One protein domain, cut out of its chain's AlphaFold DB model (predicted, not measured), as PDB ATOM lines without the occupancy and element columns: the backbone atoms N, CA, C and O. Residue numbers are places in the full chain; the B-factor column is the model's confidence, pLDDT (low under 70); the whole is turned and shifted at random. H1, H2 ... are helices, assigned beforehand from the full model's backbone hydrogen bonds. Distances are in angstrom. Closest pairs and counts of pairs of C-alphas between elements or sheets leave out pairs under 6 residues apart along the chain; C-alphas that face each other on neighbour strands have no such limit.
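This is residues 896 to 972 of the 972 residues of the protein "Hypothetical protein" of Rotaria sp. Silwood2 (UniProt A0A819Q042). Two uneven helical hairpins are stacked in two layers: H1 and H2 make one, H4 and H5 the other, with H1 packed on the first part of the long helix H5 and H2 crossing over H4. The short helix H3 sits beside H4 under the far part of H2, and the last residues of H5, with the tail Gly 972, stick out from the body. The printed part has 77 residues with five named helices, H1 to H5 in that order along the chain, and no named strand; the class is all helix. The whole is compact, with a radius of gyration of the C-alphas of 12.6 A, yet elongated in outline, spanning 42 by 26 by 17 A.

Start at the first printed residue, where H1, residues 896 to 903, leads by a tight link into H2, residues 907 to 920. These two touch and form a helical hairpin, at a shallow tilt of 28 degrees, opposite ways; look for their closest C-alphas at Met 898 and Ala 910, 5.6 A apart. H2 touches H1 with residues 907 to 913 alone. Go on through a tight link to H3, residues 925 to 928, which touches H2 at residues 914 to 919 alone; the closest C-alphas, of Ala 918 and Ala 927, are 4.5 A apart. A short link then brings you to H4, residues 936 to 946. H4 touches H2 at a steep tilt of 48 degrees, the same way, and their closest C-alphas are those of Val 911 and Pro 936, 6.2 A apart. H4 also touches H3, with the C-alphas of Val 926 and Phe 943 closest at 6.3 A. H2 and H4 are the hubs, touching three helices each. After a tight link comes H5, residues 951 to 971, which forms a second helical hairpin with H4 at a shallow tilt of 19 degrees, opposite ways. H5 touches H4 with residues 951 to 958 alone, closest at the C-alphas of Ile 944 and Pro 951, 5.3 A apart. H5 touches H1 with residues 953 to 961 alone, at a shallow tilt of 15 degrees, the same way; the C-alphas of Asn 899 and Leu 954 are closest at 5.7 A. H2 and H5 are apart, and so are H1 and H4. In the backbones of H1, H2, H4 and H5 you will find every O i to N i+4 pair within hydrogen-bond range, while H3 is too short for such a pair.

Find C-alpha 896 at (223.084, 134.109, 285.189); from there H1 runs to residue 903 over 10.5 A. H2 begins at C-alpha 907, (210.061, 138.217, 286.950), and covers 19.8 A to residue 920. H3 has four residues, 925 to 928, and H4 measures 15.9 A from residue 936 to residue 946. H5 is the longest helix, with 21 residues: it runs 30.1 A from residue 951 to C-alpha 971 at (200.989, 135.696, 305.311).

The two C-alphas farthest apart are those of Asn 923 and Asn 971, at 42.9 A. Residues 966 to 972, of which 966 to 971 belong to H5, stand free. The printed part has no cut, no link is long, and Gly 972 is the chain's last residue. The model's mean pLDDT over the printed part is 86.3; look at the B-factor column of residues 933 and 972 for the two values under 70.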
ATOM      1  N   ARG A 896     222.628 133.480 283.935       93.75
ATOM      2  CA  ARG A 896     223.084 134.109 285.189       93.75
ATOM      3  C   ARG A 896     222.381 135.439 285.461       93.75
ATOM      4  O   ARG A 896     221.976 135.681 286.598       93.75
ATOM      5  N   LEU A 897     222.160 136.246 284.420       94.19
ATOM      6  CA  LEU A 897     221.385 137.488 284.503       94.19
ATOM      7  C   LEU A 897     219.916 137.204 284.866       94.19
ATOM      8  O   LEU A 897     219.346 137.877 285.722       94.19
ATOM      9  N   MET A 898     219.314 136.177 284.264       92.88
ATOM     10  CA  MET A 898     217.943 135.764 284.574       92.88
ATOM     11  C   MET A 898     217.819 135.184 285.993       92.88
ATOM     12  O   MET A 898     216.860 135.486 286.701       92.88
ATOM     13  N   ASN A 899     218.815 134.429 286.463       93.00
ATOM     14  CA  ASN A 899     218.912 133.986 287.855       93.00
ATOM     15  C   ASN A 899     218.993 135.172 288.845       93.00
ATOM     16  O   ASN A 899     218.321 135.141 289.874       93.00
ATOM     17  N   ASP A 900     219.743 136.238 288.534       93.31
ATOM     18  CA  ASP A 900     219.757 137.474 289.335       93.31
ATOM     19  C   ASP A 900     218.378 138.167 289.359       93.31
ATOM     20  O   ASP A 900     217.877 138.506 290.433       93.31
ATOM     21  N   MET A 901     217.707 138.285 288.204       93.00
ATOM     22  CA  MET A 901     216.343 138.828 288.109       93.00
ATOM     23  C   MET A 901     215.339 138.038 288.962       93.00
ATOM     24  O   MET A 901     214.627 138.628 289.778       93.00
ATOM     25  N   ILE A 902     215.316 136.705 288.840       92.19
ATOM     26  CA  ILE A 902     214.407 135.828 289.598       92.19
ATOM     27  C   ILE A 902     214.688 135.923 291.106       92.19
ATOM     28  O   ILE A 902     213.754 136.081 291.895       92.19
ATOM     29  N   ARG A 903     215.962 135.913 291.531       90.75
ATOM     30  CA  ARG A 903     216.345 136.047 292.954       90.75
ATOM     31  C   ARG A 903     215.914 137.380 293.576       90.75
ATOM     32  O   ARG A 903     215.668 137.417 294.784       90.75
ATOM     33  N   ARG A 904     215.792 138.439 292.767       89.12
ATOM     34  CA  ARG A 904     215.305 139.781 293.145       89.12
ATOM     35  C   ARG A 904     213.788 139.963 293.018       89.12
ATOM     36  O   ARG A 904     213.305 141.070 293.230       89.12
ATOM     37  N   ASN A 905     213.040 138.906 292.690       89.19
ATOM     38  CA  ASN A 905     211.601 138.934 292.393       89.19
ATOM     39  C   ASN A 905     211.219 139.744 291.128       89.19
ATOM     40  O   ASN A 905     210.048 140.062 290.928       89.19
ATOM     41  N   LEU A 906     212.175 140.053 290.247       90.25
ATOM     42  CA  LEU A 906     211.977 140.839 289.021       90.25
ATOM     43  C   LEU A 906     211.585 139.940 287.834       90.25
ATOM     44  O   LEU A 906     212.247 139.913 286.799       90.25
ATOM     45  N   ILE A 907     210.503 139.170 287.984       89.44
ATOM     46  CA  ILE A 907     210.061 138.217 286.950       89.44
ATOM     47  C   ILE A 907     209.602 138.909 285.658       89.44
ATOM     48  O   ILE A 907     209.843 138.383 284.574       89.44
ATOM     49  N   ASN A 908     209.025 140.110 285.732       89.62
ATOM     50  CA  ASN A 908     208.613 140.849 284.531       89.62
ATOM     51  C   ASN A 908     209.827 141.280 283.678       89.62
ATOM     52  O   ASN A 908     209.750 141.257 282.448       89.62
ATOM     53  N   ASP A 909     210.970 141.590 284.306       91.75
ATOM     54  CA  ASP A 909     212.243 141.820 283.607       91.75
ATOM     55  C   ASP A 909     212.729 140.533 282.926       91.75
ATOM     56  O   ASP A 909     213.195 140.579 281.790       91.75
ATOM     57  N   ALA A 910     212.606 139.383 283.600       91.19
ATOM     58  CA  ALA A 910     213.018 138.086 283.067       91.19
ATOM     59  C   ALA A 910     212.168 137.664 281.853       91.19
ATOM     60  O   ALA A 910     212.720 137.227 280.846       91.19
ATOM     61  N   VAL A 911     210.845 137.874 281.887       90.94
ATOM     62  CA  VAL A 911     209.980 137.678 280.707       90.94
ATOM     63  C   VAL A 911     210.337 138.662 279.592       90.94
ATOM     64  O   VAL A 911     210.446 138.251 278.441       90.94
ATOM     65  N   SER A 912     210.612 139.930 279.916       92.25
ATOM     66  CA  SER A 912     211.072 140.920 278.926       92.25
ATOM     67  C   SER A 912     212.404 140.510 278.275       92.25
ATOM     68  O   SER A 912     212.608 140.724 277.079       92.25
ATOM     69  N   LEU A 913     213.308 139.885 279.039       93.44
ATOM     70  CA  LEU A 913     214.584 139.348 278.558       93.44
ATOM     71  C   LEU A 913     214.385 138.118 277.652       93.44
ATOM     72  O   LEU A 913     215.082 137.992 276.646       93.44
ATOM     73  N   LEU A 914     213.414 137.249 277.958       91.56
ATOM     74  CA  LEU A 914     213.021 136.126 277.095       91.56
ATOM     75  C   LEU A 914     212.325 136.594 275.806       91.56
ATOM     76  O   LEU A 914     212.598 136.054 274.735       91.56
ATOM     77  N   GLN A 915     211.498 137.638 275.872       91.00
ATOM     78  CA  GLN A 915     210.887 138.251 274.691       91.00
ATOM     79  C   GLN A 915     211.954 138.883 273.782       91.00
ATOM     80  O   GLN A 915     211.935 138.688 272.567       91.00
ATOM     81  N   LEU A 916     212.946 139.567 274.363       92.38
ATOM     82  CA  LEU A 916     214.117 140.050 273.630       92.38
ATOM     83  C   LEU A 916     214.928 138.893 273.016       92.38
ATOM     84  O   LEU A 916     215.383 139.002 271.878       92.38
ATOM     85  N   TYR A 917     215.082 137.777 273.735       92.00
ATOM     86  CA  TYR A 917     215.753 136.580 273.228       92.00
ATOM     87  C   TYR A 917     215.038 135.975 272.012       92.00
ATOM     88  O   TYR A 917     215.698 135.686 271.014       92.00
ATOM     89  N   ALA A 918     213.707 135.879 272.040       90.19
ATOM     90  CA  ALA A 918     212.901 135.445 270.898       90.19
ATOM     91  C   ALA A 918     213.022 136.390 269.683       90.19
ATOM     92  O   ALA A 918     213.132 135.925 268.551       90.19
ATOM     93  N   ILE A 919     213.072 137.713 269.902       89.38
ATOM     94  CA  ILE A 919     213.257 138.708 268.827       89.38
ATOM     95  C   ILE A 919     214.644 138.589 268.168       89.38
ATOM     96  O   ILE A 919     214.763 138.773 266.956       89.38
ATOM     97  N   VAL A 920     215.694 138.296 268.945       89.00
ATOM     98  CA  VAL A 920     217.070 138.140 268.433       89.00
ATOM     99  C   VAL A 920     217.299 136.764 267.797       89.00
ATOM    100  O   VAL A 920     218.059 136.665 266.835       89.00
ATOM    101  N   HIS A 921     216.614 135.716 268.269       88.75
ATOM    102  CA  HIS A 921     216.728 134.346 267.752       88.75
ATOM    103  C   HIS A 921     215.373 133.792 267.263       88.75
ATOM    104  O   HIS A 921     214.840 132.885 267.900       88.75
ATOM    105  N   PRO A 922     214.821 134.242 266.113       85.19
ATOM    106  CA  PRO A 922     213.501 133.801 265.631       85.19
ATOM    107  C   PRO A 922     213.358 132.292 265.371       85.19
ATOM    108  O   PRO A 922     212.247 131.779 265.359       85.19
ATOM    109  N   ASN A 923     214.472 131.576 265.187       83.94
ATOM    110  CA  ASN A 923     214.503 130.117 265.006       83.94
ATOM    111  C   ASN A 923     214.558 129.349 266.350       83.94
ATOM    112  O   ASN A 923     214.902 128.168 266.377       83.94
ATOM    113  N   SER A 924     214.327 130.032 267.474       81.56
ATOM    114  CA  SER A 924     214.256 129.454 268.817       81.56
ATOM    115  C   SER A 924     212.876 128.855 269.074       81.56
ATOM    116  O   SER A 924     211.868 129.482 268.759       81.56
ATOM    117  N   LYS A 925     212.811 127.718 269.778       79.12
ATOM    118  CA  LYS A 925     211.530 127.174 270.273       79.12
ATOM    119  C   LYS A 925     210.808 128.147 271.208       79.12
ATOM    120  O   LYS A 925     209.594 128.113 271.338       79.12
ATOM    121  N   VAL A 926     211.559 129.025 271.871       78.44
ATOM    122  CA  VAL A 926     211.045 130.046 272.793       78.44
ATOM    123  C   VAL A 926     210.295 131.148 272.026       78.44
ATOM    124  O   VAL A 926     209.418 131.790 272.593       78.44
ATOM    125  N   ALA A 927     210.582 131.333 270.731       78.50
ATOM    126  CA  ALA A 927     209.875 132.274 269.861       78.50
ATOM    127  C   ALA A 927     208.519 131.748 269.345       78.50
ATOM    128  O   ALA A 927     207.730 132.532 268.823       78.50
ATOM    129  N   GLU A 928     208.224 130.453 269.511       78.81
ATOM    130  CA  GLU A 928     206.929 129.849 269.150       78.81
ATOM    131  C   GLU A 928     205.830 130.144 270.194       78.81
ATOM    132  O   GLU A 928     204.640 130.012 269.903       78.81
ATOM    133  N   TYR A 929     206.205 130.570 271.408       76.88
ATOM    134  CA  TYR A 929     205.274 130.870 272.498       76.88
ATOM    135  C   TYR A 929     204.721 132.300 272.413       76.88
ATOM    136  O   TYR A 929     205.446 133.270 272.190       76.88
ATOM    137  N   ASN A 930     203.421 132.452 272.672       76.19
ATOM    138  CA  ASN A 930     202.777 133.761 272.751       76.19
ATOM    139  C   ASN A 930     203.008 134.409 274.130       76.19
ATOM    140  O   ASN A 930     202.381 134.041 275.124       76.19
ATOM    141  N   PHE A 931     203.886 135.412 274.161       75.38
ATOM    142  CA  PHE A 931     204.282 136.156 275.362       75.38
ATOM    143  C   PHE A 931     203.161 136.975 276.031       75.38
ATOM    144  O   PHE A 931     203.356 137.419 277.160       75.38
ATOM    145  N   ASN A 932     202.015 137.194 275.374       71.19
ATOM    146  CA  ASN A 932     200.926 138.013 275.928       71.19
ATOM    147  C   ASN A 932     199.932 137.218 276.791       71.19
ATOM    148  O   ASN A 932     199.359 137.782 277.718       71.19
ATOM    149  N   ASP A 933     199.725 135.931 276.485       66.44
ATOM    150  CA  ASP A 933     198.646 135.111 277.067       66.44
ATOM    151  C   ASP A 933     199.148 134.018 278.035       66.44
ATOM    152  O   ASP A 933     198.351 133.368 278.713       66.44
ATOM    153  N   ALA A 934     200.463 133.788 278.107       73.19
ATOM    154  CA  ALA A 934     201.077 132.747 278.933       73.19
ATOM    155  C   ALA A 934     201.550 133.267 280.305       73.19
ATOM    156  O   ALA A 934     202.016 134.401 280.434       73.19
ATOM    157  N   ASN A 935     201.507 132.417 281.340       81.75
ATOM    158  CA  ASN A 935     202.018 132.788 282.662       81.75
ATOM    159  C   ASN A 935     203.541 133.046 282.614       81.75
ATOM    160  O   ASN A 935     204.279 132.216 282.074       81.75
ATOM    161  N   PRO A 936     204.051 134.093 283.293       81.88
ATOM    162  CA  PRO A 936     205.488 134.356 283.417       81.88
ATOM    163  C   PRO A 936     206.325 133.169 283.915       81.88
ATOM    164  O   PRO A 936     207.451 132.973 283.465       81.88
ATOM    165  N   HIS A 937     205.774 132.366 284.831       84.94
ATOM    166  CA  HIS A 937     206.417 131.154 285.345       84.94
ATOM    167  C   HIS A 937     206.623 130.102 284.245       84.94
ATOM    168  O   HIS A 937     207.710 129.542 284.119       84.94
ATOM    169  N   ASP A 938     205.597 129.869 283.430       84.19
ATOM    170  CA  ASP A 938     205.562 128.762 282.473       84.19
ATOM    171  C   ASP A 938     206.426 129.072 281.239       84.19
ATOM    172  O   ASP A 938     207.087 128.181 280.713       84.19
ATOM    173  N   LEU A 939     206.533 130.352 280.852       85.50
ATOM    174  CA  LEU A 939     207.502 130.824 279.851       85.50
ATOM    175  C   LEU A 939     208.959 130.612 280.305       85.50
ATOM    176  O   LEU A 939     209.799 130.173 279.517       85.50
ATOM    177  N   ILE A 940     209.269 130.893 281.577       87.12
ATOM    178  CA  ILE A 940     210.612 130.667 282.140       87.12
ATOM    179  C   ILE A 940     210.899 129.161 282.240       87.12
ATOM    180  O   ILE A 940     211.995 128.728 281.887       87.12
ATOM    181  N   GLN A 941     209.921 128.348 282.651       87.56
ATOM    182  CA  GLN A 941     210.053 126.889 282.690       87.56
ATOM    183  C   GLN A 941     210.282 126.298 281.285       87.56
ATOM    184  O   GLN A 941     211.200 125.500 281.101       87.56
ATOM    185  N   ALA A 942     209.538 126.755 280.270       85.12
ATOM    186  CA  ALA A 942     209.723 126.331 278.880       85.12
ATOM    187  C   ALA A 942     211.118 126.688 278.327       85.12
ATOM    188  O   ALA A 942     211.694 125.897 277.573       85.12
ATOM    189  N   PHE A 943     211.698 127.829 278.727       89.19
ATOM    190  CA  PHE A 943     213.097 128.160 278.422       89.19
ATOM    191  C   PHE A 943     214.081 127.199 279.109       89.19
ATOM    192  O   PHE A 943     214.996 126.694 278.453       89.19
ATOM    193  N   ILE A 944     213.887 126.926 280.407       89.56
ATOM    194  CA  ILE A 944     214.739 126.020 281.201       89.56
ATOM    195  C   ILE A 944     214.794 124.619 280.577       89.56
ATOM    196  O   ILE A 944     215.862 124.017 280.530       89.56
ATOM    197  N   GLU A 945     213.668 124.121 280.070       87.06
ATOM    198  CA  GLU A 945     213.564 122.785 279.473       87.06
ATOM    199  C   GLU A 945     214.118 122.684 278.041       87.06
ATOM    200  O   GLU A 945     214.468 121.586 277.609       87.06
ATOM    201  N   ASN A 946     214.203 123.794 277.292       84.56
ATOM    202  CA  ASN A 946     214.551 123.760 275.864       84.56
ATOM    203  C   ASN A 946     215.899 124.398 275.491       84.56
ATOM    204  O   ASN A 946     216.530 123.899 274.559       84.56
ATOM    205  N   GLU A 947     216.327 125.495 276.132       84.62
ATOM    206  CA  GLU A 947     217.486 126.288 275.661       84.62
ATOM    207  C   GLU A 947     218.437 126.829 276.753       84.62
ATOM    208  O   GLU A 947     219.482 127.390 276.411       84.62
ATOM    209  N   ALA A 948     218.152 126.636 278.047       87.06
ATOM    210  CA  ALA A 948     219.083 127.006 279.120       87.06
ATOM    211  C   ALA A 948     220.394 126.193 279.076       87.06
ATOM    212  O   ALA A 948     220.384 124.979 278.878       87.06
ATOM    213  N   ARG A 949     221.536 126.843 279.342       87.06
ATOM    214  CA  ARG A 949     222.846 126.173 279.481       87.06
ATOM    215  C   ARG A 949     223.086 125.654 280.899       87.06
ATOM    216  O   ARG A 949     223.822 124.688 281.074       87.06
ATOM    217  N   ILE A 950     222.502 126.309 281.904       89.25
ATOM    218  CA  ILE A 950     222.607 125.967 283.330       89.25
ATOM    219  C   ILE A 950     221.187 125.822 283.927       89.25
ATOM    220  O   ILE A 950     220.762 126.656 284.736       89.25
ATOM    221  N   PRO A 951     220.419 124.786 283.529       88.81
ATOM    222  CA  PRO A 951     219.021 124.621 283.942       88.81
ATOM    223  C   PRO A 951     218.856 124.410 285.455       88.81
ATOM    224  O   PRO A 951     217.887 124.898 286.038       88.81
ATOM    225  N   ASP A 952     219.814 123.759 286.123       90.00
ATOM    226  CA  ASP A 952     219.767 123.516 287.572       90.00
ATOM    227  C   ASP A 952     219.702 124.826 288.372       90.00
ATOM    228  O   ASP A 952     218.834 124.994 289.228       90.00
ATOM    229  N   LEU A 953     220.563 125.795 288.034       89.50
ATOM    230  CA  LEU A 953     220.643 127.103 288.694       89.50
ATOM    231  C   LEU A 953     219.335 127.898 288.560       89.50
ATOM    232  O   LEU A 953     218.869 128.508 289.526       89.50
ATOM    233  N   LEU A 954     218.745 127.882 287.363       89.31
ATOM    234  CA  LEU A 954     217.489 128.571 287.069       89.31
ATOM    235  C   LEU A 954     216.290 127.880 287.727       89.31
ATOM    236  O   LEU A 954     215.451 128.554 288.323       89.31
ATOM    237  N   SER A 955     216.222 126.546 287.676       90.00
ATOM    238  CA  SER A 955     215.130 125.784 288.292       90.00
ATOM    239  C   SER A 955     215.150 125.871 289.822       90.00
ATOM    240  O   SER A 955     214.089 125.956 290.443       90.00
ATOM    241  N   GLU A 956     216.331 125.937 290.451       90.69
ATOM    242  CA  GLU A 956     216.444 126.213 291.884       90.69
ATOM    243  C   GLU A 956     215.929 127.622 292.216       90.69
ATOM    244  O   GLU A 956     215.085 127.775 293.103       90.69
ATOM    245  N   ALA A 957     216.367 128.644 291.473       89.06
ATOM    246  CA  ALA A 957     215.936 130.027 291.677       89.06
ATOM    247  C   ALA A 957     214.416 130.201 291.496       89.06
ATOM    248  O   ALA A 957     213.771 130.847 292.325       89.06
ATOM    249  N   LEU A 958     213.828 129.577 290.469       89.81
ATOM    250  CA  LEU A 958     212.387 129.610 290.208       89.81
ATOM    251  C   LEU A 958     211.598 128.910 291.330       89.81
ATOM    252  O   LEU A 958     210.632 129.470 291.846       89.81
ATOM    253  N   ARG A 959     212.059 127.741 291.803       89.88
ATOM    254  CA  ARG A 959     211.472 127.043 292.965       89.88
ATOM    255  C   ARG A 959     211.573 127.864 294.255       89.88
ATOM    256  O   ARG A 959     210.629 127.864 295.047       89.88
ATOM    257  N   GLN A 960     212.687 128.566 294.482       88.38
ATOM    258  CA  GLN A 960     212.830 129.482 295.618       88.38
ATOM    259  C   GLN A 960     211.862 130.671 295.513       88.38
ATOM    260  O   GLN A 960     211.241 131.026 296.516       88.38
ATOM    261  N   TYR A 961     211.698 131.260 294.323       88.88
ATOM    262  CA  TYR A 961     210.731 132.335 294.084       88.88
ATOM    263  C   TYR A 961     209.295 131.869 294.363       88.88
ATOM    264  O   TYR A 961     208.620 132.469 295.194       88.88
ATOM    265  N   VAL A 962     208.852 130.760 293.757       88.19
ATOM    266  CA  VAL A 962     207.479 130.245 293.928       88.19
ATOM    267  C   VAL A 962     207.162 129.989 295.404       88.19
ATOM    268  O   VAL A 962     206.099 130.390 295.874       88.19
ATOM    269  N   ARG A 963     208.106 129.422 296.170       87.81
ATOM    270  CA  ARG A 963     207.962 129.247 297.627       87.81
ATOM    271  C   ARG A 963     207.809 130.577 298.370       87.81
ATOM    272  O   ARG A 963     206.920 130.680 299.211       87.81
ATOM    273  N   LYS A 964     208.623 131.594 298.059       86.31
ATOM    274  CA  LYS A 964     208.500 132.938 298.662       86.31
ATOM    275  C   LYS A 964     207.152 133.583 298.334       86.31
ATOM    276  O   LYS A 964     206.525 134.147 299.222       86.31
ATOM    277  N   THR A 965     206.690 133.482 297.089       85.69
ATOM    278  CA  THR A 965     205.402 134.043 296.653       85.69
ATOM    279  C   THR A 965     204.227 133.329 297.319       85.69
ATOM    280  O   THR A 965     203.328 133.994 297.822       85.69
ATOM    281  N   GLN A 966     204.257 131.996 297.422       86.62
ATOM    282  CA  GLN A 966     203.256 131.224 298.169       86.62
ATOM    283  C   GLN A 966     203.253 131.575 299.664       86.62
ATOM    284  O   GLN A 966     202.186 131.730 300.247       86.62
ATOM    285  N   GLN A 967     204.425 131.766 300.280       85.25
ATOM    286  CA  GLN A 967     204.532 132.227 301.669       85.25
ATOM    287  C   GLN A 967     204.015 133.659 301.852       85.25
ATOM    288  O   GLN A 967     203.361 133.935 302.849       85.25
ATOM    289  N   ALA A 968     204.258 134.565 300.902       82.75
ATOM    290  CA  ALA A 968     203.713 135.922 300.945       82.75
ATOM    291  C   ALA A 968     202.177 135.926 300.839       82.75
ATOM    292  O   ALA A 968     201.526 136.612 301.617       82.75
ATOM    293  N   ILE A 969     201.608 135.107 299.945       84.44
ATOM    294  CA  ILE A 969     200.153 134.923 299.771       84.44
ATOM    295  C   ILE A 969     199.502 134.223 300.981       84.44
ATOM    296  O   ILE A 969     198.310 134.377 301.207       84.44
ATOM    297  N   ALA A 970     200.264 133.461 301.772       82.31
ATOM    298  CA  ALA A 970     199.778 132.823 302.999       82.31
ATOM    299  C   ALA A 970     199.931 133.695 304.266       82.31
ATOM    300  O   ALA A 970     199.409 133.325 305.316       82.31
ATOM    301  N   ASN A 971     200.656 134.817 304.180       77.56
ATOM    302  CA  ASN A 971     200.989 135.696 305.311       77.56
ATOM    303  C   ASN A 971     200.297 137.075 305.254       77.56
ATOM    304  O   ASN A 971     200.508 137.879 306.166       77.56
ATOM    305  N   GLY A 972     199.532 137.370 304.196       54.66
ATOM    306  CA  GLY A 972     198.830 138.642 303.972       54.66
ATOM    307  C   GLY A 972     197.396 138.436 303.508       54.66
ATOM    308  O   GLY A 972     196.582 139.334 303.811       54.66
TER     309      GLY A 972